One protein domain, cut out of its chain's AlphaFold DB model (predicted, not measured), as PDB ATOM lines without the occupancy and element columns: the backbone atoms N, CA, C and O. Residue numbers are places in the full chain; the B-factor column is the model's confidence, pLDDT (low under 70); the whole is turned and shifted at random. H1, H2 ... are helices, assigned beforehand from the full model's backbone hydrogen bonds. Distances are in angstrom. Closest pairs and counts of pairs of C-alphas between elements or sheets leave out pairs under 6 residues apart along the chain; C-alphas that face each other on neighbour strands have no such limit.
ATOM      1  N   ILE A 144      68.166  25.059  19.775       89.06
ATOM      2  CA  ILE A 144      69.011  24.000  20.329       89.06
ATOM      3  C   ILE A 144      69.725  23.274  19.198       89.06
ATOM      4  O   ILE A 144      70.956  23.193  19.205       89.06
ATOM      5  N   ASP A 145      68.995  22.849  18.167       91.38
ATOM      6  CA  ASP A 145      69.594  22.198  16.997       91.38
ATOM      7  C   ASP A 145      70.653  23.074  16.329       91.38
ATOM      8  O   ASP A 145      71.669  22.582  15.830       91.38
ATOM      9  N   ARG A 146      70.422  24.389  16.299       90.00
ATOM     10  CA  ARG A 146      71.355  25.353  15.718       90.00
ATOM     11  C   ARG A 146      72.681  25.390  16.480       90.00
ATOM     12  O   ARG A 146      73.740  25.387  15.847       90.00
ATOM     13  N   VAL A 147      72.626  25.390  17.812       89.62
ATOM     14  CA  VAL A 147      73.808  25.374  18.690       89.62
ATOM     15  C   VAL A 147      74.533  24.041  18.608       89.62
ATOM     16  O   VAL A 147      75.749  24.018  18.427       89.62
ATOM     17  N   VAL A 148      73.797  22.932  18.662       92.19
ATOM     18  CA  VAL A 148      74.355  21.581  18.523       92.19
ATOM     19  C   VAL A 148      75.058  21.427  17.172       92.19
ATOM     20  O   VAL A 148      76.194  20.952  17.099       92.19
ATOM     21  N   HIS A 149      74.429  21.888  16.088       91.69
ATOM     22  CA  HIS A 149      75.037  21.870  14.764       91.69
ATOM     23  C   HIS A 149      76.340  22.679  14.728       91.69
ATOM     24  O   HIS A 149      77.335  22.221  14.161       91.69
ATOM     25  N   ASP A 150      76.368  23.867  15.336       90.75
ATOM     26  CA  ASP A 150      77.593  24.659  15.394       90.75
ATOM     27  C   ASP A 150      78.697  23.998  16.227       90.75
ATOM     28  O   ASP A 150      79.854  23.961  15.795       90.75
ATOM     29  N   TYR A 151      78.332  23.424  17.376       92.56
ATOM     30  CA  TYR A 151      79.233  22.707  18.275       92.56
ATOM     31  C   TYR A 151      80.014  21.618  17.530       92.56
ATOM     32  O   TYR A 151      81.249  21.590  17.571       92.56
ATOM     33  N   TYR A 152      79.307  20.775  16.773       93.69
ATOM     34  CA  TYR A 152      79.931  19.716  15.982       93.69
ATOM     35  C   TYR A 152      80.620  20.241  14.720       93.69
ATOM     36  O   TYR A 152      81.671  19.726  14.331       93.69
ATOM     37  N   LYS A 153      80.108  21.304  14.084       91.62
ATOM     38  CA  LYS A 153      80.769  21.904  12.913       91.62
ATOM     39  C   LYS A 153      82.153  22.450  13.269       91.62
ATOM     40  O   LYS A 153      83.084  22.263  12.482       91.62
ATOM     41  N   ARG A 154      82.316  23.077  14.439       90.69
ATOM     42  CA  ARG A 154      83.616  23.552  14.956       90.69
ATOM     43  C   ARG A 154      84.605  22.409  15.186       90.69
ATOM     44  O   ARG A 154      85.779  22.559  14.869       90.69
ATOM     45  N   ARG A 155      84.110  21.264  15.662       93.06
ATOM     46  CA  ARG A 155      84.885  20.036  15.921       93.06
ATOM     47  C   ARG A 155      85.062  19.142  14.687       93.06
ATOM     48  O   ARG A 155      85.697  18.095  14.759       93.06
ATOM     49  N   SER A 156      84.531  19.545  13.531       94.50
ATOM     50  CA  SER A 156      84.612  18.743  12.309       94.50
ATOM     51  C   SER A 156      86.043  18.620  11.777       94.50
ATOM     52  O   SER A 156      86.842  19.560  11.833       94.50
ATOM     53  N   ARG A 157      86.339  17.476  11.148       93.94
ATOM     54  CA  ARG A 157      87.621  17.231  10.464       93.94
ATOM     55  C   ARG A 157      87.934  18.295   9.413       93.94
ATOM     56  O   ARG A 157      89.076  18.728   9.309       93.94
ATOM     57  N   VAL A 158      86.916  18.758   8.684       93.88
ATOM     58  CA  VAL A 158      87.056  19.820   7.677       93.88
ATOM     59  C   VAL A 158      87.563  21.112   8.319       93.88
ATOM     60  O   VAL A 158      88.520  21.705   7.828       93.88
ATOM     61  N   LYS A 159      86.977  21.536   9.448       92.50
ATOM     62  CA  LYS A 159      87.444  22.737  10.159       92.50
ATOM     63  C   LYS A 159      88.848  22.564  10.726       92.50
ATOM     64  O   LYS A 159      89.656  23.478  10.574       92.50
ATOM     65  N   ARG A 160      89.164  21.391  11.279       93.62
ATOM     66  CA  ARG A 160      90.520  21.045  11.733       93.62
ATOM     67  C   ARG A 160      91.546  21.134  10.597       93.62
ATOM     68  O   ARG A 160      92.602  21.727  10.776       93.62
ATOM     69  N   GLN A 161      91.230  20.606   9.415       93.81
ATOM     70  CA  GLN A 161      92.127  20.653   8.257       93.81
ATOM     71  C   GLN A 161      92.321  22.078   7.727       93.81
ATOM     72  O   GLN A 161      93.442  22.453   7.394       93.81
ATOM     73  N   ILE A 162      91.256  22.885   7.676       93.56
ATOM     74  CA  ILE A 162      91.352  24.305   7.311       93.56
ATOM     75  C   ILE A 162      92.262  25.043   8.298       93.56
ATOM     76  O   ILE A 162      93.136  25.786   7.866       93.56
ATOM     77  N   TYR A 163      92.103  24.802   9.602       93.44
ATOM     78  CA  TYR A 163      92.947  25.413  10.630       93.44
ATOM     79  C   TYR A 163      94.429  25.073  10.429       93.44
ATOM     80  O   TYR A 163      95.248  25.982  10.368       93.44
ATOM     81  N   ARG A 164      94.757  23.789  10.212       93.06
ATOM     82  CA  ARG A 164      96.131  23.337   9.915       93.06
ATOM     83  C   ARG A 164      96.748  24.048   8.710       93.06
ATOM     84  O   ARG A 164      97.935  24.340   8.718       93.06
ATOM     85  N   ARG A 165      95.948  24.292   7.665       94.31
ATOM     86  CA  ARG A 165      96.403  24.973   6.443       94.31
ATOM     87  C   ARG A 165      96.611  26.470   6.655       94.31
ATOM     88  O   ARG A 165      97.559  27.014   6.111       94.31
ATOM     89  N   MET A 166      95.725  27.128   7.407       94.38
ATOM     90  CA  MET A 166      95.824  28.573   7.648       94.38
ATOM     91  C   MET A 166      96.887  28.934   8.689       94.38
ATOM     92  O   MET A 166      97.475  30.004   8.597       94.38
ATOM     93  N   PHE A 167      97.142  28.052   9.659       93.50
ATOM     94  CA  PHE A 167      98.071  28.290  10.765       93.50
ATOM     95  C   PHE A 167      99.081  27.137  10.887       93.50
ATOM     96  O   PHE A 167      99.013  26.349  11.837       93.50
ATOM     97  N   PRO A 168     100.004  26.995   9.919       91.88
ATOM     98  CA  PRO A 168     101.014  25.945   9.967       91.88
ATOM     99  C   PRO A 168     101.902  26.117  11.208       91.88
ATOM    100  O   PRO A 168     102.325  27.221  11.534       91.88
ATOM    101  N   GLY A 169     102.170  25.018  11.919       88.81
ATOM    102  CA  GLY A 169     103.037  25.005  13.104       88.81
ATOM    103  C   GLY A 169     102.375  25.419  14.423       88.81
ATOM    104  O   GLY A 169     102.998  25.272  15.470       88.81
ATOM    105  N   GLN A 170     101.119  25.881  14.418       91.69
ATOM    106  CA  GLN A 170     100.407  26.124  15.675       91.69
ATOM    107  C   GLN A 170      99.924  24.815  16.317       91.69
ATOM    108  O   GLN A 170      99.429  23.933  15.606       91.69
ATOM    109  N   PRO A 171     100.010  24.692  17.657       89.50
ATOM    110  CA  PRO A 171      99.515  23.519  18.353       89.50
ATOM    111  C   PRO A 171      98.005  23.402  18.166       89.50
ATOM    112  O   PRO A 171      97.244  24.367  18.279       89.50
ATOM    113  N   GLU A 172      97.562  22.189  17.867       88.94
ATOM    114  CA  GLU A 172      96.144  21.900  17.755       88.94
ATOM    115  C   GLU A 172      95.485  21.784  19.119       88.94
ATOM    116  O   GLU A 172      96.119  21.512  20.137       88.94
ATOM    117  N   ARG A 173      94.157  21.919  19.114       91.88
ATOM    118  CA  ARG A 173      93.353  21.495  20.255       91.88
ATOM    119  C   ARG A 173      93.606  20.008  20.558       91.88
ATOM    120  O   ARG A 173      93.810  19.229  19.620       91.88
ATOM    121  N   PRO A 174      93.565  19.616  21.839       93.50
ATOM    122  CA  PRO A 174      93.779  18.234  22.243       93.50
ATOM    123  C   PRO A 174      92.676  17.326  21.677       93.50
ATOM    124  O   PRO A 174      91.574  17.784  21.355       93.50
ATOM    125  N   THR A 175      92.972  16.037  21.505       92.19
ATOM    126  CA  THR A 175      92.054  15.082  20.854       92.19
ATOM    127  C   THR A 175      90.728  14.976  21.609       92.19
ATOM    128  O   THR A 175      89.667  14.907  20.987       92.19
ATOM    129  N   GLU A 176      90.774  15.069  22.934       93.75
ATOM    130  CA  GLU A 176      89.631  15.062  23.845       93.75
ATOM    131  C   GLU A 176      88.635  16.172  23.497       93.75
ATOM    132  O   GLU A 176      87.428  15.944  23.506       93.75
ATOM    133  N   TRP A 177      89.121  17.353  23.097       93.31
ATOM    134  CA  TRP A 177      88.256  18.466  22.700       93.31
ATOM    135  C   TRP A 177      87.439  18.141  21.443       93.31
ATOM    136  O   TRP A 177      86.268  18.509  21.358       93.31
ATOM    137  N   TYR A 178      88.033  17.433  20.476       93.94
ATOM    138  CA  TYR A 178      87.349  17.028  19.244       93.94
ATOM    139  C   TYR A 178      86.352  15.886  19.459       93.94
ATOM    140  O   TYR A 178      85.362  15.811  18.732       93.94
ATOM    141  N   LEU A 179      86.625  14.997  20.417       94.19
ATOM    142  CA  LEU A 179      85.797  13.823  20.713       94.19
ATOM    143  C   LEU A 179      84.688  14.099  21.735       94.19
ATOM    144  O   LEU A 179      83.754  13.305  21.842       94.19
ATOM    145  N   GLN A 180      84.772  15.208  22.471       95.12
ATOM    146  CA  GLN A 180      83.769  15.590  23.458       95.12
ATOM    147  C   GLN A 180      82.369  15.670  22.827       95.12
ATOM    148  O   GLN A 180      82.155  16.305  21.789       95.12
ATOM    149  N   SER A 181      81.397  15.033  23.480       96.00
ATOM    150  CA  SER A 181      79.989  15.132  23.091       96.00
ATOM    151  C   SER A 181      79.354  16.423  23.607       96.00
ATOM    152  O   SER A 181      79.725  16.939  24.665       96.00
ATOM    153  N   PHE A 182      78.324  16.908  22.908       94.69
ATOM    154  CA  PHE A 182      77.573  18.080  23.358       94.69
ATOM    155  C   PHE A 182      76.989  17.881  24.767       94.69
ATOM    156  O   PHE A 182      77.092  18.763  25.615       94.69
ATOM    157  N   ASN A 183      76.474  16.685  25.067       95.44
ATOM    158  CA  ASN A 183      75.923  16.363  26.385       95.44
ATOM    159  C   ASN A 183      76.970  16.455  27.504       95.44
ATOM    160  O   ASN A 183      76.666  16.963  28.580       95.44
ATOM    161  N   GLN A 184      78.202  15.991  27.265       96.25
ATOM    162  CA  GLN A 184      79.298  16.153  28.228       96.25
ATOM    163  C   GLN A 184      79.642  17.630  28.431       96.25
ATOM    164  O   GLN A 184      79.829  18.059  29.560       96.25
ATOM    165  N   CYS A 185      79.680  18.416  27.354       94.88
ATOM    166  CA  CYS A 185      79.932  19.853  27.431       94.88
ATOM    167  C   CYS A 185      78.883  20.590  28.285       94.88
ATOM    168  O   CYS A 185      79.238  21.402  29.137       94.88
ATOM    169  N   VAL A 186      77.599  20.251  28.116       94.44
ATOM    170  CA  VAL A 186      76.501  20.794  28.932       94.44
ATOM    171  C   VAL A 186      76.635  20.367  30.396       94.44
ATOM    172  O   VAL A 186      76.567  21.216  31.281       94.44
ATOM    173  N   ARG A 187      76.872  19.075  30.666       95.25
ATOM    174  CA  ARG A 187      77.023  18.544  32.037       95.25
ATOM    175  C   ARG A 187      78.220  19.136  32.776       95.25
ATOM    176  O   ARG A 187      78.123  19.398  33.967       95.25
ATOM    177  N   ASN A 188      79.318  19.378  32.066       94.38
ATOM    178  CA  ASN A 188      80.524  19.989  32.622       94.38
ATOM    179  C   ASN A 188      80.387  21.509  32.803       94.38
ATOM    180  O   ASN A 188      81.316  22.141  33.298       94.38
ATOM    181  N   GLY A 189      79.282  22.109  32.351       91.62
ATOM    182  CA  GLY A 189      79.081  23.551  32.407       91.62
ATOM    183  C   GLY A 189      80.116  24.335  31.601       91.62
ATOM    184  O   GLY A 189      80.512  25.425  32.005       91.62
ATOM    185  N   SER A 190      80.599  23.784  30.483       91.00
ATOM    186  CA  SER A 190      81.595  24.479  29.666       91.00
ATOM    187  C   SER A 190      80.974  25.710  28.980       91.00
ATOM    188  O   SER A 190      79.835  25.641  28.501       91.00
ATOM    189  N   PRO A 191      81.696  26.842  28.905       88.00
ATOM    190  CA  PRO A 191      81.128  28.130  28.507       88.00
ATOM    191  C   PRO A 191      80.572  28.156  27.074       88.00
ATOM    192  O   PRO A 191      79.658  28.928  26.782       88.00
ATOM    193  N   GLU A 192      81.057  27.301  26.167       87.75
ATOM    194  CA  GLU A 192      80.542  27.235  24.796       87.75
ATOM    195  C   GLU A 192      79.165  26.560  24.670       87.75
ATOM    196  O   GLU A 192      78.496  26.749  23.655       87.75
ATOM    197  N   CYS A 193      78.739  25.782  25.671       89.19
ATOM    198  CA  CYS A 193      77.459  25.059  25.672       89.19
ATOM    199  C   CYS A 193      76.435  25.650  26.643       89.19
ATOM    200  O   CYS A 193      75.345  25.101  26.797       89.19
ATOM    201  N   GLN A 194      76.768  26.764  27.295       86.69
ATOM    202  CA  GLN A 194      75.878  27.441  28.226       86.69
ATOM    203  C   GLN A 194      75.132  28.597  27.564       86.69
ATOM    204  O   GLN A 194      75.688  29.352  26.760       86.69
ATOM    205  N   PHE A 195      73.867  28.749  27.950       84.19
ATOM    206  CA  PHE A 195      73.051  29.923  27.670       84.19
ATOM    207  C   PHE A 195      72.987  30.784  28.928       84.19
ATOM    208  O   PHE A 195      72.262  30.465  29.868       84.19
ATOM    209  N   VAL A 196      73.756  31.871  28.945       84.44
ATOM    210  CA  VAL A 196      73.735  32.840  30.043       84.44
ATOM    211  C   VAL A 196      72.657  33.874  29.742       84.44
ATOM    212  O   VAL A 196      72.769  34.641  28.784       84.44
ATOM    213  N   GLN A 197      71.594  33.873  30.541       82.75
ATOM    214  CA  GLN A 197      70.519  34.855  30.422       82.75
ATOM    215  C   GLN A 197      71.051  36.268  30.687       82.75
ATOM    216  O   GLN A 197      71.948  36.449  31.507       82.75
ATOM    217  N   HIS A 198      70.509  37.261  29.977       80.88
ATOM    218  CA  HIS A 198      70.870  38.685  30.096       80.88
ATOM    219  C   HIS A 198      72.341  39.032  29.835       80.88
ATOM    220  O   HIS A 198      72.748  40.178  30.016       80.88
ATOM    221  N   SER A 199      73.150  38.078  29.373       81.25
ATOM    222  CA  SER A 199      74.464  38.413  28.851       81.25
ATOM    223  C   SER A 199      74.287  39.301  27.619       81.25
ATOM    224  O   SER A 199      73.456  38.984  26.778       81.25
ATOM    225  N   VAL A 200      75.073  40.366  27.473       78.19
ATOM    226  CA  VAL A 200      75.151  41.172  26.234       78.19
ATOM    227  C   VAL A 200      76.239  40.625  25.302       78.19
ATOM    228  O   VAL A 200      76.180  40.762  24.082       78.19
ATOM    229  N   LYS A 201      77.244  39.955  25.877       78.31
ATOM    230  CA  LYS A 201      78.382  39.391  25.154       78.31
ATOM    231  C   LYS A 201      78.641  37.967  25.614       78.31
ATOM    232  O   LYS A 201      78.979  37.720  26.771       78.31
ATOM    233  N   ASP A 202      78.511  37.030  24.685       77.81
ATOM    234  CA  ASP A 202      78.765  35.628  24.987       77.81
ATOM    235  C   ASP A 202      80.268  35.401  25.269       77.81
ATOM    236  O   ASP A 202      81.110  35.944  24.544       77.81
ATOM    237  N   PRO A 203      80.633  34.599  26.294       78.88
ATOM    238  CA  PRO A 203      82.035  34.282  26.603       78.88
ATOM    239  C   PRO A 203      82.769  33.626  25.431       78.88
ATOM    240  O   PRO A 203      83.975  33.782  25.259       78.88
ATOM    241  N   VAL A 204      82.014  32.884  24.622       82.44
ATOM    242  CA  VAL A 204      82.456  32.291  23.370       82.44
ATOM    243  C   VAL A 204      81.556  32.852  22.285       82.44
ATOM    244  O   VAL A 204      80.347  32.635  22.329       82.44
ATOM    245  N   GLU A 205      82.137  33.554  21.309       74.31
ATOM    246  CA  GLU A 205      81.379  34.018  20.148       74.31
ATOM    247  C   GLU A 205      80.710  32.826  19.473       74.31
ATOM    248  O   GLU A 205      81.376  31.885  19.030       74.31
ATOM    249  N   ASP A 206      79.386  32.839  19.391       71.06
ATOM    250  CA  ASP A 206      78.653  31.743  18.789       71.06
ATOM    251  C   ASP A 206      77.352  32.163  18.116       71.06
ATOM    252  O   ASP A 206      77.086  33.331  17.829       71.06
ATOM    253  N   PHE A 207      76.592  31.146  17.730       72.88
ATOM    254  CA  PHE A 207      75.323  31.287  17.053       72.88
ATOM    255  C   PHE A 207      74.203  30.838  17.987       72.88
ATOM    256  O   PHE A 207      73.347  30.063  17.577       72.88
ATOM    257  N   LYS A 208      74.197  31.300  19.243       78.62
ATOM    258  CA  LYS A 208      73.068  31.115  20.167       78.62
ATOM    259  C   LYS A 208      71.936  32.098  19.877       78.62
ATOM    260  O   LYS A 208      70.792  31.689  19.682       78.62
ATOM    261  N   ARG A 209      72.251  33.377  19.667       82.56
ATOM    262  CA  ARG A 209      71.262  34.455  19.464       82.56
ATOM    263  C   ARG A 209      70.782  34.543  18.017       82.56
ATOM    264  O   ARG A 209      71.475  35.072  17.151       82.56
ATOM    265  N   GLN A 210      69.644  33.925  17.704       87.81
ATOM    266  CA  GLN A 210      69.078  33.990  16.346       87.81
ATOM    267  C   GLN A 210      68.247  35.255  16.164       87.81
ATOM    268  O   GLN A 210      68.235  35.826  15.079       87.81
ATOM    269  N   SER A 211      67.620  35.711  17.247       88.50
ATOM    270  CA  SER A 211      66.827  36.935  17.319       88.50
ATOM    271  C   SER A 211      67.568  38.161  16.789       88.50
ATOM    272  O   SER A 211      66.945  38.973  16.117       88.50
ATOM    273  N   LEU A 212      68.888  38.264  16.991       87.81
ATOM    274  CA  LEU A 212      69.710  39.373  16.484       87.81
ATOM    275  C   LEU A 212      69.560  39.601  14.975       87.81
ATOM    276  O   LEU A 212      69.486  40.741  14.527       87.81
ATOM    277  N   PHE A 213      69.431  38.526  14.192       90.31
ATOM    278  CA  PHE A 213      69.273  38.634  12.740       90.31
ATOM    279  C   PHE A 213      67.949  39.292  12.331       90.31
ATOM    280  O   PHE A 213      67.859  39.823  11.227       90.31
ATOM    281  N   PHE A 214      66.944  39.257  13.209       92.81
ATOM    282  CA  PHE A 214      65.582  39.729  12.960       92.81
ATOM    283  C   PHE A 214      65.262  41.035  13.687       92.81
ATOM    284  O   PHE A 214      64.533  41.856  13.150       92.81
ATOM    285  N   CYS A 215      65.816  41.236  14.883       92.38
ATOM    286  CA  CYS A 215      65.624  42.453  15.668       92.38
ATOM    287  C   CYS A 215      66.315  43.663  15.018       92.38
ATOM    288  O   CYS A 215      65.823  44.783  15.106       92.38
ATOM    289  N   GLY A 216      67.431  43.432  14.314       92.06
ATOM    290  CA  GLY A 216      68.138  44.465  13.562       92.06
ATOM    291  C   GLY A 216      69.405  44.945  14.265       92.06
ATOM    292  O   GLY A 216      70.156  44.151  14.832       92.06
ATOM    293  N   ASN A 217      69.680  46.245  14.174       91.06
ATOM    294  CA  ASN A 217      70.933  46.851  14.648       91.06
ATOM    295  C   ASN A 217      70.745  47.771  15.863       91.06
ATOM    296  O   ASN A 217      71.678  48.467  16.255       91.06
ATOM    297  N   HIS A 218      69.546  47.799  16.448       89.31
ATOM    298  CA  HIS A 218      69.254  48.628  17.612       89.31
ATOM    299  C   HIS A 218      69.922  48.063  18.878       89.31
ATOM    300  O   HIS A 218      70.024  46.849  19.042       89.31
ATOM    301  N   LEU A 219      70.331  48.934  19.807       85.81
ATOM    302  CA  LEU A 219      71.004  48.527  21.051       85.81
ATOM    303  C   LEU A 219      70.147  47.590  21.912       85.81
ATOM    304  O   LEU A 219      70.664  46.624  22.456       85.81
ATOM    305  N   ASN A 220      68.832  47.812  21.953       86.75
ATOM    306  CA  ASN A 220      67.877  46.946  22.666       86.75
ATOM    307  C   ASN A 220      67.825  45.496  22.144       86.75
ATOM    308  O   ASN A 220      67.185  44.654  22.766       86.75
ATOM    309  N   CYS A 221      68.439  45.204  20.995       84.62
ATOM    310  CA  CYS A 221      68.522  43.849  20.467       84.62
ATOM    311  C   CYS A 221      69.669  43.032  21.078       84.62
ATOM    312  O   CYS A 221      69.639  41.808  20.945       84.62
ATOM    313  N   LEU A 222      70.681  43.692  21.663       74.75
ATOM    314  CA  LEU A 222      71.943  43.084  22.101       74.75
ATOM    315  C   LEU A 222      71.813  42.288  23.399       74.75
ATOM    316  O   LEU A 222      71.253  42.809  24.385       74.75
TER     317      LEU A 222
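This is residues 144 to 222 of the 222 residues of the protein "heparan sulfate 2-O-sulfotransferase pipe-like" of Drosophila obscura (UniProt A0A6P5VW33). This is a loose, open winding of the chain with short helices strung along it and few contacts between them. H1 lies nearest the middle; H2 and the free-standing turn of residues 165 to 171 make one end of the long axis, the chain folds back through H3 and H4 toward H1, and a long stretch without a named element, residues 188 to 211, leads to little H5 and the tail at the other end. The printed part has 79 residues with five named helices, H1 to H5 in order, and no named strand. The class is all helix, though the helices hold 36 of the 79 residues, under half. The whole is loose, with a radius of gyration of the C-alphas of 14.9 A and spans of 42 by 30 by 19 A.

Start at H1, residues 144 to 154, and go on to H2, residues 157 to 166. The two are close but not clearly touching: their closest C-alphas, those of Lys 153 and Lys 159, are 7.3 A apart. They run the same way at a steep tilt of 48 degrees. Next comes H3, residues 175 to 179, which is apart from H1 and from H2. After it, look at H4, residues 182 to 187, which only just touches H1, with 3 pairs of C-alphas within 8 A; the closest are those of Val 148 and Phe 182, at 6.8 A. H1 and H4 run opposite ways at a steep tilt of 70.0 degrees, only just short of about perpendicular. H3 and H4 are apart. H5, residues 212 to 215, is apart from H1, H2, H3 and H4. In H1, H2, H3 and H4 every O i to N i+4 pair is within hydrogen-bond range; H5 is too short for such a pair, and its one O i to N i+3 pair is not within range.

Find C-alpha 144 at (69.011, 24.000, 20.329); from there H1 runs 15.6 A to C-alpha 154 at (83.616, 23.552, 14.956). H2 runs 14.3 A from Arg 157 to Met 166. H3 spans 6.4 A from Thr 175 to Leu 179, and H4 spans 8.7 A from Phe 182 to Arg 187. H5, 5.2 A long, begins at Leu 212 and ends at C-alpha 215, at (65.624, 42.453, 15.668).

The two C-alphas farthest apart are those of Gly 169 and Asn 220, at 42.5 A. The printed part has no cut, and it ends at Leu 222, the chain's last residue. The link from H4 to H5, 24 residues, is long; the link from H2 to H3 is short, and those from H1 to H2 and from H3 to H4 are tight. The mean pLDDT of the printed part is 89.2, and no printed residue is under 70.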